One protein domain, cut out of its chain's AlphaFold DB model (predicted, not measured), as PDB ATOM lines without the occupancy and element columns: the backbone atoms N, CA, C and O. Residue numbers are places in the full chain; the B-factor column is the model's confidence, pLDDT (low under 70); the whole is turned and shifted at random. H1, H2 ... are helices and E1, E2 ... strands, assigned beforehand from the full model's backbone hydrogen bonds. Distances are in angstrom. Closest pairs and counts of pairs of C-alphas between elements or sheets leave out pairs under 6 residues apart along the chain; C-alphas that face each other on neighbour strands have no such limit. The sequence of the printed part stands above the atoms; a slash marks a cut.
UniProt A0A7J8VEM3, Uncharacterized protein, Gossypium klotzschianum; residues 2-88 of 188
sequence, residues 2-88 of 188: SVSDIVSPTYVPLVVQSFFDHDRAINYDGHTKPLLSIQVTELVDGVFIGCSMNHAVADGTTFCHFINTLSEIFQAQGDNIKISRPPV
ATOM      1  N   SER A   2      73.017  -0.971  45.639       97.06
ATOM      2  CA  SER A   2      72.516  -1.294  44.304       97.06
ATOM      3  C   SER A   2      73.643  -1.792  43.397       97.06
ATOM      4  O   SER A   2      74.827  -1.714  43.738       97.06
ATOM      5  N   VAL A   3      73.290  -2.255  42.202       96.62
ATOM      6  CA  VAL A   3      74.249  -2.571  41.137       96.62
ATOM      7  C   VAL A   3      75.071  -1.333  40.765       96.62
ATOM      8  O   VAL A   3      76.287  -1.435  40.583       96.62
ATOM      9  N   SER A   4      74.449  -0.148  40.695       97.06
ATOM     10  CA  SER A   4      75.153   1.094  40.342       97.06
ATOM     11  C   SER A   4      76.256   1.446  41.336       97.06
ATOM     12  O   SER A   4      77.312   1.912  40.907       97.06
ATOM     13  N   ASP A   5      76.041   1.175  42.628       96.06
ATOM     14  CA  ASP A   5      77.030   1.415  43.686       96.06
ATOM     15  C   ASP A   5      78.327   0.619  43.460       96.06
ATOM     16  O   ASP A   5      79.382   1.031  43.935       96.06
ATOM     17  N   ILE A   6      78.262  -0.495  42.719       95.19
ATOM     18  CA  ILE A   6      79.398  -1.376  42.417       95.19
ATOM     19  C   ILE A   6      80.047  -1.015  41.076       95.19
ATOM     20  O   ILE A   6      81.272  -0.939  40.988       95.19
ATOM     21  N   VAL A   7      79.246  -0.810  40.024       94.25
ATOM     22  CA  VAL A   7      79.757  -0.728  38.638       94.25
ATOM     23  C   VAL A   7      80.058   0.691  38.154       94.25
ATOM     24  O   VAL A   7      80.816   0.859  37.202       94.25
ATOM     25  N   SER A   8      79.446   1.712  38.759       94.81
ATOM     26  CA  SER A   8      79.602   3.112  38.333       94.81
ATOM     27  C   SER A   8      80.851   3.822  38.879       94.81
ATOM     28  O   SER A   8      81.369   4.707  38.188       94.81
ATOM     29  N   PRO A   9      81.362   3.504  40.087       95.62
ATOM     30  CA  PRO A   9      82.578   4.122  40.599       95.62
ATOM     31  C   PRO A   9      83.802   3.917  39.697       95.62
ATOM     32  O   PRO A   9      83.956   2.911  39.013       95.62
ATOM     33  N   THR A  10      84.730   4.881  39.733       95.81
ATOM     34  CA  THR A  10      85.999   4.785  38.983       95.81
ATOM     35  C   THR A  10      86.907   3.669  39.503       95.81
ATOM     36  O   THR A  10      87.665   3.088  38.728       95.81
ATOM     37  N   TYR A  11      86.849   3.398  40.806       96.44
ATOM     38  CA  TYR A  11      87.601   2.342  41.474       96.44
ATOM     39  C   TYR A  11      86.627   1.331  42.062       96.44
ATOM     40  O   TYR A  11      85.559   1.730  42.530       96.44
ATOM     41  N   VAL A  12      87.004   0.054  42.062       94.12
ATOM     42  CA  VAL A  12      86.181  -1.011  42.643       94.12
ATOM     43  C   VAL A  12      85.980  -0.716  44.136       94.12
ATOM     44  O   VAL A  12      86.969  -0.546  44.857       94.12
ATOM     45  N   PRO A  13      84.730  -0.612  44.624       94.50
ATOM     46  CA  PRO A  13      84.472  -0.362  46.037       94.50
ATOM     47  C   PRO A  13      85.022  -1.484  46.920       94.50
ATOM     48  O   PRO A  13      84.789  -2.657  46.643       94.50
ATOM     49  N   LEU A  14      85.673  -1.136  48.035       91.44
ATOM     50  CA  LEU A  14      86.286  -2.118  48.948       91.44
ATOM     51  C   LEU A  14      85.296  -3.167  49.467       91.44
ATOM     52  O   LEU A  14      85.667  -4.308  49.708       91.44
ATOM     53  N   VAL A  15      84.023  -2.797  49.604       92.88
ATOM     54  CA  VAL A  15      82.969  -3.715  50.045       92.88
ATOM     55  C   VAL A  15      82.769  -4.904  49.099       92.88
ATOM     56  O   VAL A  15      82.350  -5.961  49.556       92.88
ATOM     57  N   VAL A  16      83.144  -4.787  47.821       93.19
ATOM     58  CA  VAL A  16      83.084  -5.900  46.857       93.19
ATOM     59  C   VAL A  16      83.954  -7.075  47.309       93.19
ATOM     60  O   VAL A  16      83.582  -8.220  47.075       93.19
ATOM     61  N   GLN A  17      85.054  -6.829  48.030       91.88
ATOM     62  CA  GLN A  17      85.900  -7.896  48.582       91.88
ATOM     63  C   GLN A  17      85.130  -8.785  49.575       91.88
ATOM     64  O   GLN A  17      85.374  -9.983  49.639       91.88
ATOM     65  N   SER A  18      84.141  -8.230  50.290       93.25
ATOM     66  CA  SER A  18      83.284  -8.990  51.217       93.25
ATOM     67  C   SER A  18      82.233  -9.869  50.528       93.25
ATOM     68  O   SER A  18      81.533 -10.631  51.194       93.25
ATOM     69  N   PHE A  19      82.106  -9.770  49.201       94.94
ATOM     70  CA  PHE A  19      81.208 -10.620  48.412       94.94
ATOM     71  C   PHE A  19      81.871 -11.915  47.945       94.94
ATOM     72  O   PHE A  19      81.239 -12.700  47.239       94.94
ATOM     73  N   PHE A  20      83.130 -12.129  48.327       94.44
ATOM     74  CA  PHE A  20      83.873 -13.351  48.076       94.44
ATOM     75  C   PHE A  20      84.291 -13.973  49.407       94.44
ATOM     76  O   PHE A  20      84.983 -13.348  50.213       94.44
ATOM     77  N   ASP A  21      83.964 -15.247  49.601       91.44
ATOM     78  CA  ASP A  21      84.626 -16.047  50.625       91.44
ATOM     79  C   ASP A  21      86.105 -16.228  50.272       91.44
ATOM     80  O   ASP A  21      86.490 -16.191  49.107       91.44
ATOM     81  N   HIS A  22      86.944 -16.532  51.257       90.62
ATOM     82  CA  HIS A  22      88.365 -16.826  51.029       90.62
ATOM     83  C   HIS A  22      89.191 -15.655  50.466       90.62
ATOM     84  O   HIS A  22      90.248 -15.901  49.881       90.62
ATOM     85  N   ASP A  23      88.779 -14.398  50.684       86.19
ATOM     86  CA  ASP A  23      89.659 -13.252  50.421       86.19
ATOM     87  C   ASP A  23      91.025 -13.469  51.097       86.19
ATOM     88  O   ASP A  23      91.113 -13.903  52.253       86.19
ATOM     89  N   ARG A  24      92.098 -13.219  50.338       86.75
ATOM     90  CA  ARG A  24      93.508 -13.439  50.726       86.75
ATOM     91  C   ARG A  24      93.901 -14.882  51.071       86.75
ATOM     92  O   ARG A  24      95.021 -15.094  51.542       86.75
ATOM     93  N   ALA A  25      93.041 -15.877  50.851       90.56
ATOM     94  CA  ALA A  25      93.439 -17.270  51.014       90.56
ATOM     95  C   ALA A  25      94.483 -17.657  49.960       90.56
ATOM     96  O   ALA A  25      94.397 -17.269  48.792       90.56
ATOM     97  N   ILE A  26      95.460 -18.459  50.369       91.25
ATOM     98  CA  ILE A  26      96.457 -19.030  49.457       91.25
ATOM     99  C   ILE A  26      96.117 -20.487  49.154       91.25
ATOM    100  O   ILE A  26      95.399 -21.136  49.914       91.25
ATOM    101  N   ASN A  27      96.698 -21.047  48.087       91.94
ATOM    102  CA  ASN A  27      96.468 -22.447  47.705       91.94
ATOM    103  C   ASN A  27      96.676 -23.424  48.874       91.94
ATOM    104  O   ASN A  27      95.930 -24.393  49.013       91.94
ATOM    105  N   TYR A  28      97.653 -23.142  49.739       91.31
ATOM    106  CA  TYR A  28      97.952 -23.973  50.899       91.31
ATOM    107  C   TYR A  28      96.802 -24.054  51.917       91.31
ATOM    108  O   TYR A  28      96.609 -25.101  52.535       91.31
ATOM    109  N   ASP A  29      95.986 -23.006  52.058       92.19
ATOM    110  CA  ASP A  29      94.856 -23.016  52.994       92.19
ATOM    111  C   ASP A  29      93.786 -24.054  52.596       92.19
ATOM    112  O   ASP A  29      93.003 -24.483  53.444       92.19
ATOM    113  N   GLY A  30      93.800 -24.530  51.343       93.19
ATOM    114  CA  GLY A  30      92.922 -25.588  50.831       93.19
ATOM    115  C   GLY A  30      93.041 -26.947  51.533       93.19
ATOM    116  O   GLY A  30      92.196 -27.809  51.325       93.19
ATOM    117  N   HIS A  31      94.046 -27.147  52.393       91.75
ATOM    118  CA  HIS A  31      94.109 -28.320  53.278       91.75
ATOM    119  C   HIS A  31      93.077 -28.272  54.414       91.75
ATOM    120  O   HIS A  31      92.755 -29.303  54.998       91.75
ATOM    121  N   THR A  32      92.595 -27.077  54.762       94.31
ATOM    122  CA  THR A  32      91.696 -26.850  55.910       94.31
ATOM    123  C   THR A  32      90.448 -26.049  55.553       94.31
ATOM    124  O   THR A  32      89.477 -26.061  56.306       94.31
ATOM    125  N   LYS A  33      90.456 -25.365  54.406       94.75
ATOM    126  CA  LYS A  33      89.341 -24.581  53.877       94.75
ATOM    127  C   LYS A  33      88.770 -25.232  52.610       94.75
ATOM    128  O   LYS A  33      89.507 -25.926  51.907       94.75
ATOM    129  N   PRO A  34      87.485 -24.998  52.283       96.12
ATOM    130  CA  PRO A  34      86.902 -25.426  51.015       96.12
ATOM    131  C   PRO A  34      87.734 -25.001  49.794       96.12
ATOM    132  O   PRO A  34      88.241 -23.884  49.724       96.12
ATOM    133  N   LEU A  35      87.847 -25.891  48.803       96.00
ATOM    134  CA  LEU A  35      88.557 -25.618  47.542       96.00
ATOM    135  C   LEU A  35      87.717 -24.815  46.539       96.00
ATOM    136  O   LEU A  35      88.251 -24.320  45.549       96.00
ATOM    137  N   LEU A  36      86.415 -24.707  46.790       95.81
ATOM    138  CA  LEU A  36      85.453 -23.923  46.033       95.81
ATOM    139  C   LEU A  36      84.441 -23.336  47.023       95.81
ATOM    140  O   LEU A  36      83.914 -24.072  47.858       95.81
ATOM    141  N   SER A  37      84.147 -22.046  46.898       95.81
ATOM    142  CA  SER A  37      82.981 -21.410  47.512       95.81
ATOM    143  C   SER A  37      82.243 -20.553  46.493       95.81
ATOM    144  O   SER A  37      82.862 -19.969  45.599       95.81
ATOM    145  N   ILE A  38      80.923 -20.487  46.646       96.50
ATOM    146  CA  ILE A  38      80.034 -19.629  45.868       96.50
ATOM    147  C   ILE A  38      79.160 -18.866  46.860       96.50
ATOM    148  O   ILE A  38      78.372 -19.468  47.588       96.50
ATOM    149  N   GLN A  39      79.285 -17.545  46.857       96.44
ATOM    150  CA  GLN A  39      78.511 -16.633  47.685       96.44
ATOM    151  C   GLN A  39      77.534 -15.857  46.805       96.44
ATOM    152  O   GLN A  39      77.922 -15.218  45.827       96.44
ATOM    153  N   VAL A  40      76.252 -15.888  47.163       97.00
ATOM    154  CA  VAL A  40      75.205 -15.114  46.490       97.00
ATOM    155  C   VAL A  40      74.830 -13.946  47.389       97.00
ATOM    156  O   VAL A  40      74.346 -14.149  48.501       97.00
ATOM    157  N   THR A  41      75.067 -12.727  46.917       97.25
ATOM    158  CA  THR A  41      74.743 -11.494  47.639       97.25
ATOM    159  C   THR A  41      73.602 -10.778  46.929       97.25
ATOM    160  O   THR A  41      73.734 -10.369  45.775       97.25
ATOM    161  N   GLU A  42      72.477 -10.626  47.623       98.00
ATOM    162  CA  GLU A  42      71.330  -9.861  47.138       98.00
ATOM    163  C   GLU A  42      71.622  -8.354  47.223       98.00
ATOM    164  O   GLU A  42      72.064  -7.836  48.254       98.00
ATOM    165  N   LEU A  43      71.392  -7.652  46.118       97.44
ATOM    166  CA  LEU A  43      71.456  -6.200  46.012       97.44
ATOM    167  C   LEU A  43      70.033  -5.655  45.882       97.44
ATOM    168  O   LEU A  43      69.101  -6.384  45.563       97.44
ATOM    169  N   VAL A  44      69.867  -4.347  46.079       97.88
ATOM    170  CA  VAL A  44      68.541  -3.696  46.016       97.88
ATOM    171  C   VAL A  44      67.831  -3.943  44.676       97.88
ATOM    172  O   VAL A  44      66.610  -4.043  44.630       97.88
ATOM    173  N   ASP A  45      68.596  -4.022  43.593       98.00
ATOM    174  CA  ASP A  45      68.128  -4.107  42.209       98.00
ATOM    175  C   ASP A  45      68.875  -5.185  41.400       98.00
ATOM    176  O   ASP A  45      68.917  -5.133  40.169       98.00
ATOM    177  N   GLY A  46      69.483  -6.169  42.071       97.38
ATOM    178  CA  GLY A  46      70.245  -7.215  41.394       97.38
ATOM    179  C   GLY A  46      70.833  -8.267  42.325       97.38
ATOM    180  O   GLY A  46      70.531  -8.325  43.512       97.38
ATOM    181  N   VAL A  47      71.701  -9.111  41.772       97.31
ATOM    182  CA  VAL A  47      72.406 -10.161  42.512       97.31
ATOM    183  C   VAL A  47      73.876 -10.134  42.121       97.31
ATOM    184  O   VAL A  47      74.210  -9.996  40.943       97.31
ATOM    185  N   PHE A  48      74.751 -10.295  43.108       97.00
ATOM    186  CA  PHE A  48      76.171 -10.543  42.910       97.00
ATOM    187  C   PHE A  48      76.483 -12.004  43.245       97.00
ATOM    188  O   PHE A  48      76.127 -12.483  44.320       97.00
ATOM    189  N   ILE A  49      77.157 -12.710  42.336       96.44
ATOM    190  CA  ILE A  49      77.609 -14.092  42.547       96.44
ATOM    191  C   ILE A  49      79.135 -14.069  42.631       96.44
ATOM    192  O   ILE A  49      79.814 -13.924  41.614       96.44
ATOM    193  N   GLY A  50      79.662 -14.175  43.848       96.12
ATOM    194  CA  GLY A  50      81.090 -14.283  44.117       96.12
ATOM    195  C   GLY A  50      81.530 -15.739  44.124       96.12
ATOM    196  O   GLY A  50      80.912 -16.573  44.781       96.12
ATOM    197  N   CYS A  51      82.602 -16.052  43.404       95.56
ATOM    198  CA  CYS A  51      83.159 -17.399  43.334       95.56
ATOM    199  C   CYS A  51      84.634 -17.373  43.725       95.56
ATOM    200  O   CYS A  51      85.408 -16.609  43.148       95.56
ATOM    201  N   SER A  52      85.022 -18.268  44.628       95.12
ATOM    202  CA  SER A  52      86.409 -18.438  45.059       95.12
ATOM    203  C   SER A  52      86.823 -19.882  44.852       95.12
ATOM    204  O   SER A  52      86.177 -20.786  45.377       95.12
ATOM    205  N   MET A  53      87.883 -20.107  44.078       95.50
ATOM    206  CA  MET A  53      88.361 -21.443  43.727       95.50
ATOM    207  C   MET A  53      89.867 -21.542  43.940       95.50
ATOM    208  O   MET A  53      90.627 -20.668  43.524       95.50
ATOM    209  N   ASN A  54      90.304 -22.616  44.589       95.19
ATOM    210  CA  ASN A  54      91.716 -22.872  44.824       95.19
ATOM    211  C   ASN A  54      92.426 -23.168  43.492       95.19
ATOM    212  O   ASN A  54      92.067 -24.104  42.774       95.19
ATOM    213  N   HIS A  55      93.462 -22.394  43.168       92.62
ATOM    214  CA  HIS A  55      94.120 -22.464  41.863       92.62
ATOM    215  C   HIS A  55      94.959 -23.750  41.688       92.62
ATOM    216  O   HIS A  55      95.397 -24.062  40.580       92.62
ATOM    217  N   ALA A  56      95.169 -24.529  42.759       92.19
ATOM    218  CA  ALA A  56      95.810 -25.844  42.687       92.19
ATOM    219  C   ALA A  56      94.923 -26.924  42.041       92.19
ATOM    220  O   ALA A  56      95.444 -27.955  41.612       92.19
ATOM    221  N   VAL A  57      93.602 -26.718  41.976       91.69
ATOM    222  CA  VAL A  57      92.665 -27.692  41.379       91.69
ATOM    223  C   VAL A  57      92.069 -27.246  40.048       91.69
ATOM    224  O   VAL A  57      91.500 -28.078  39.345       91.69
ATOM    225  N   ALA A  58      92.199 -25.970  39.687       90.88
ATOM    226  CA  ALA A  58      91.668 -25.436  38.444       90.88
ATOM    227  C   ALA A  58      92.479 -24.242  37.942       90.88
ATOM    228  O   ALA A  58      92.969 -23.425  38.719       90.88
ATOM    229  N   ASP A  59      92.567 -24.129  36.621       91.69
ATOM    230  CA  ASP A  59      92.970 -22.913  35.926       91.69
ATOM    231  C   ASP A  59      91.740 -22.096  35.487       91.69
ATOM    232  O   ASP A  59      90.589 -22.495  35.683       91.69
ATOM    233  N   GLY A  60      91.971 -20.937  34.860       90.62
ATOM    234  CA  GLY A  60      90.883 -20.080  34.383       90.62
ATOM    235  C   GLY A  60      89.969 -20.757  33.350       90.62
ATOM    236  O   GLY A  60      88.774 -20.475  33.308       90.62
ATOM    237  N   THR A  61      90.492 -21.681  32.538       91.44
ATOM    238  CA  THR A  61      89.683 -22.423  31.557       91.44
ATOM    239  C   THR A  61      88.757 -23.417  32.248       91.44
ATOM    240  O   THR A  61      87.564 -23.459  31.941       91.44
ATOM    241  N   THR A  62      89.280 -24.159  33.222       91.81
ATOM    242  CA  THR A  62      88.522 -25.090  34.065       91.81
ATOM    243  C   THR A  62      87.467 -24.356  34.886       91.81
ATOM    244  O   THR A  62      86.335 -24.824  34.983       91.81
ATOM    245  N   PHE A  63      87.793 -23.173  35.413       93.38
ATOM    246  CA  PHE A  63      86.837 -22.327  36.123       93.38
ATOM    247  C   PHE A  63      85.667 -21.896  35.224       93.38
ATOM    248  O   PHE A  63      84.507 -22.095  35.581       93.38
ATOM    249  N   CYS A  64      85.940 -21.380  34.019       93.12
ATOM    250  CA  CYS A  64      84.882 -21.042  33.059       93.12
ATOM    251  C   CYS A  64      84.036 -22.267  32.680       93.12
ATOM    252  O   CYS A  64      82.814 -22.172  32.581       93.12
ATOM    253  N   HIS A  65      84.676 -23.422  32.486       93.81
ATOM    254  CA  HIS A  65      83.983 -24.677  32.218       93.81
ATOM    255  C   HIS A  65      83.035 -25.058  33.362       93.81
ATOM    256  O   HIS A  65      81.872 -25.359  33.112       93.81
ATOM    257  N   PHE A  66      83.504 -24.970  34.608       94.31
ATOM    258  CA  PHE A  66      82.694 -25.206  35.800       94.31
ATOM    259  C   PHE A  66      81.459 -24.294  35.850       94.31
ATOM    260  O   PHE A  66      80.353 -24.795  36.041       94.31
ATOM    261  N   ILE A  67      81.616 -22.986  35.616       94.69
ATOM    262  CA  ILE A  67      80.488 -22.037  35.617       94.69
ATOM    263  C   ILE A  67      79.473 -22.364  34.511       94.69
ATOM    264  O   ILE A  67      78.267 -22.328  34.759       94.69
ATOM    265  N   ASN A  68      79.937 -22.738  33.315       93.88
ATOM    266  CA  ASN A  68      79.052 -23.148  32.222       93.88
ATOM    267  C   ASN A  68      78.267 -24.418  32.581       93.88
ATOM    268  O   ASN A  68      77.046 -24.434  32.452       93.88
ATOM    269  N   THR A  69      78.941 -25.451  33.097       93.62
ATOM    270  CA  THR A  69      78.285 -26.684  33.560       93.62
ATOM    271  C   THR A  69      77.285 -26.403  34.683       93.62
ATOM    272  O   THR A  69      76.175 -26.929  34.666       93.62
ATOM    273  N   LEU A  70      77.643 -25.547  35.643       93.06
ATOM    274  CA  LEU A  70      76.747 -25.150  36.725       93.06
ATOM    275  C   LEU A  70      75.489 -24.460  36.173       93.06
ATOM    276  O   LEU A  70      74.380 -24.774  36.599       93.06
ATOM    277  N   SER A  71      75.645 -23.576  35.182       92.81
ATOM    278  CA  SER A  71      74.521 -22.931  34.497       92.81
ATOM    279  C   SER A  71      73.613 -23.936  33.781       92.81
ATOM    280  O   SER A  71      72.393 -23.838  33.904       92.81
ATOM    281  N   GLU A  72      74.180 -24.923  33.080       93.06
ATOM    282  CA  GLU A  72      73.412 -25.990  32.418       93.06
ATOM    283  C   GLU A  72      72.585 -26.800  33.428       93.06
ATOM    284  O   GLU A  72      71.404 -27.064  33.193       93.06
ATOM    285  N   ILE A  73      73.170 -27.133  34.583       92.00
ATOM    286  CA  ILE A  73      72.476 -27.848  35.664       92.00
ATOM    287  C   ILE A  73      71.285 -27.035  36.186       92.00
ATOM    288  O   ILE A  73      70.187 -27.578  36.319       92.00
ATOM    289  N   PHE A  74      71.469 -25.737  36.452       91.00
ATOM    290  CA  PHE A  74      70.380 -24.876  36.924       91.00
ATOM    291  C   PHE A  74      69.272 -24.694  35.878       91.00
ATOM    292  O   PHE A  74      68.094 -24.660  36.233       91.00
ATOM    293  N   GLN A  75      69.623 -24.613  34.593       90.81
ATOM    294  CA  GLN A  75      68.644 -24.498  33.507       90.81
ATOM    295  C   GLN A  75      67.830 -25.781  33.300       90.81
ATOM    296  O   GLN A  75      66.667 -25.699  32.911       90.81
ATOM    297  N   ALA A  76      68.406 -26.951  33.586       88.62
ATOM    298  CA  ALA A  76      67.736 -28.240  33.421       88.62
ATOM    299  C   ALA A  76      66.625 -28.513  34.457       88.62
ATOM    300  O   ALA A  76      65.845 -29.440  34.270       88.62
ATOM    301  N   GLN A  77      66.545 -27.740  35.551       80.75
ATOM    302  CA  GLN A  77      65.493 -27.828  36.585       80.75
ATOM    303  C   GLN A  77      65.204 -29.249  37.131       80.75
ATOM    304  O   GLN A  77      64.128 -29.505  37.660       80.75
ATOM    305  N   GLY A  78      66.172 -30.170  37.053       71.06
ATOM    306  CA  GLY A  78      66.037 -31.554  37.529       71.06
ATOM    307  C   GLY A  78      65.590 -32.580  36.480       71.06
ATOM    308  O   GLY A  78      65.639 -33.775  36.771       71.06
ATOM    309  N   ASP A  79      65.248 -32.162  35.258       72.75
ATOM    310  CA  ASP A  79      64.909 -33.066  34.155       72.75
ATOM    311  C   ASP A  79      66.130 -33.337  33.262       72.75
ATOM    312  O   ASP A  79      66.777 -32.418  32.768       72.75
ATOM    313  N   ASN A  80      66.439 -34.622  33.043       73.88
ATOM    314  CA  ASN A  80      67.403 -35.148  32.061       73.88
ATOM    315  C   ASN A  80      68.638 -34.252  31.810       73.88
ATOM    316  O   ASN A  80      68.864 -33.800  30.684       73.88
ATOM    317  N   ILE A  81      69.421 -33.992  32.867       81.62
ATOM    318  CA  ILE A  81      70.610 -33.128  32.833       81.62
ATOM    319  C   ILE A  81      71.581 -33.635  31.761       81.62
ATOM    320  O   ILE A  81      72.241 -34.663  31.927       81.62
ATOM    321  N   LYS A  82      71.694 -32.890  30.661       84.62
ATOM    322  CA  LYS A  82      72.682 -33.126  29.606       84.62
ATOM    323  C   LYS A  82      73.744 -32.045  29.685       84.62
ATOM    324  O   LYS A  82      73.522 -30.931  29.225       84.62
ATOM    325  N   ILE A  83      74.886 -32.394  30.266       88.38
ATOM    326  CA  ILE A  83      76.058 -31.518  30.290       88.38
ATOM    327  C   ILE A  83      76.705 -31.562  28.904       88.38
ATOM    328  O   ILE A  83      77.089 -32.640  28.443       88.38
ATOM    329  N   SER A  84      76.839 -30.410  28.243       89.25
ATOM    330  CA  SER A  84      77.332 -30.344  26.855       89.25
ATOM    331  C   SER A  84      78.771 -30.848  26.728       89.25
ATOM    332  O   SER A  84      79.157 -31.426  25.713       89.25
ATOM    333  N   ARG A  85      79.579 -30.602  27.764       89.62
ATOM    334  CA  ARG A  85      80.986 -30.997  27.858       89.62
ATOM    335  C   ARG A  85      81.242 -31.602  29.243       89.62
ATOM    336  O   ARG A  85      81.458 -30.857  30.194       89.62
ATOM    337  N   PRO A  86      81.149 -32.930  29.413       90.00
ATOM    338  CA  PRO A  86      81.424 -33.545  30.705       90.00
ATOM    339  C   PRO A  86      82.902 -33.349  31.091       90.00
ATOM    340  O   PRO A  86      83.769 -33.347  30.210       90.00
ATOM    341  N   PRO A  87      83.217 -33.174  32.388       88.44
ATOM    342  CA  PRO A  87      84.597 -33.023  32.832       88.44
ATOM    343  C   PRO A  87      85.384 -34.318  32.608       88.44
ATOM    344  O   PRO A  87      84.911 -35.410  32.925       88.44
ATOM    345  N   VAL A  88      86.613 -34.192  32.112       87.38
ATOM    346  CA  VAL A  88      87.562 -35.308  32.047       87.38
ATOM    347  C   VAL A  88      88.235 -35.429  33.411       87.38
ATOM    348  O   VAL A  88      88.970 -34.536  33.826       87.38
TER     349      VAL A  88
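This is residues 2 to 88 of the 188 residues of an uncharacterized protein of Gossypium klotzschianum (UniProt A0A7J8VEM3). A long antiparallel hairpin, E1 and E2, and helix H4 make an open V, with short helices H1 and H2 beyond the hairpin and H3 near the corner; residues 81 to 88 fold back along H4. The 87 printed residues, with named elements in the order H1 H2 H3 E1 E2 H4, are mixed helices and strands, loose, with a radius of gyration of the C-alphas of 15.5 A and spans of 41 by 35 by 21 A.

H1, residues 3 to 7, and H2, residues 14 to 19, are close but not clearly touching; their closest C-alphas, Ile 6 and Val 16, are 7.3 A apart. H3, residues 27 to 31, and H4, residues 60 to 75, are apart. E1, residues 36 to 43, and E2, residues 46 to 53, form a hairpin, with N 39 and O 50 within hydrogen-bond range at 2.8 A. The closest C-alphas of H2 and E2, Phe 19 and Gly 50, are 5.6 A apart; those of E2 and H4, Met 53 and Phe 63, 7.8 A. In H1 and H4 every O i to N i+4 pair is within hydrogen-bond range; in H2 0 of 2 and in H3 0 of 1, against 3 of 3 and 2 of 2 O i to N i+3 pairs.

H1 begins at C-alpha 3 (74.249, -2.571, 41.137). E1 measures 22.6 A, E2 23.2 A and H4 22.7 A, first to last C-alpha; H4 ends at C-alpha 75 (68.644, -24.498, 33.507).

The farthest C-alphas, Thr 10 and Asn 80, are 44.6 A apart. The printed part has no cut and no long link, and no printed residue is under 70 in pLDDT.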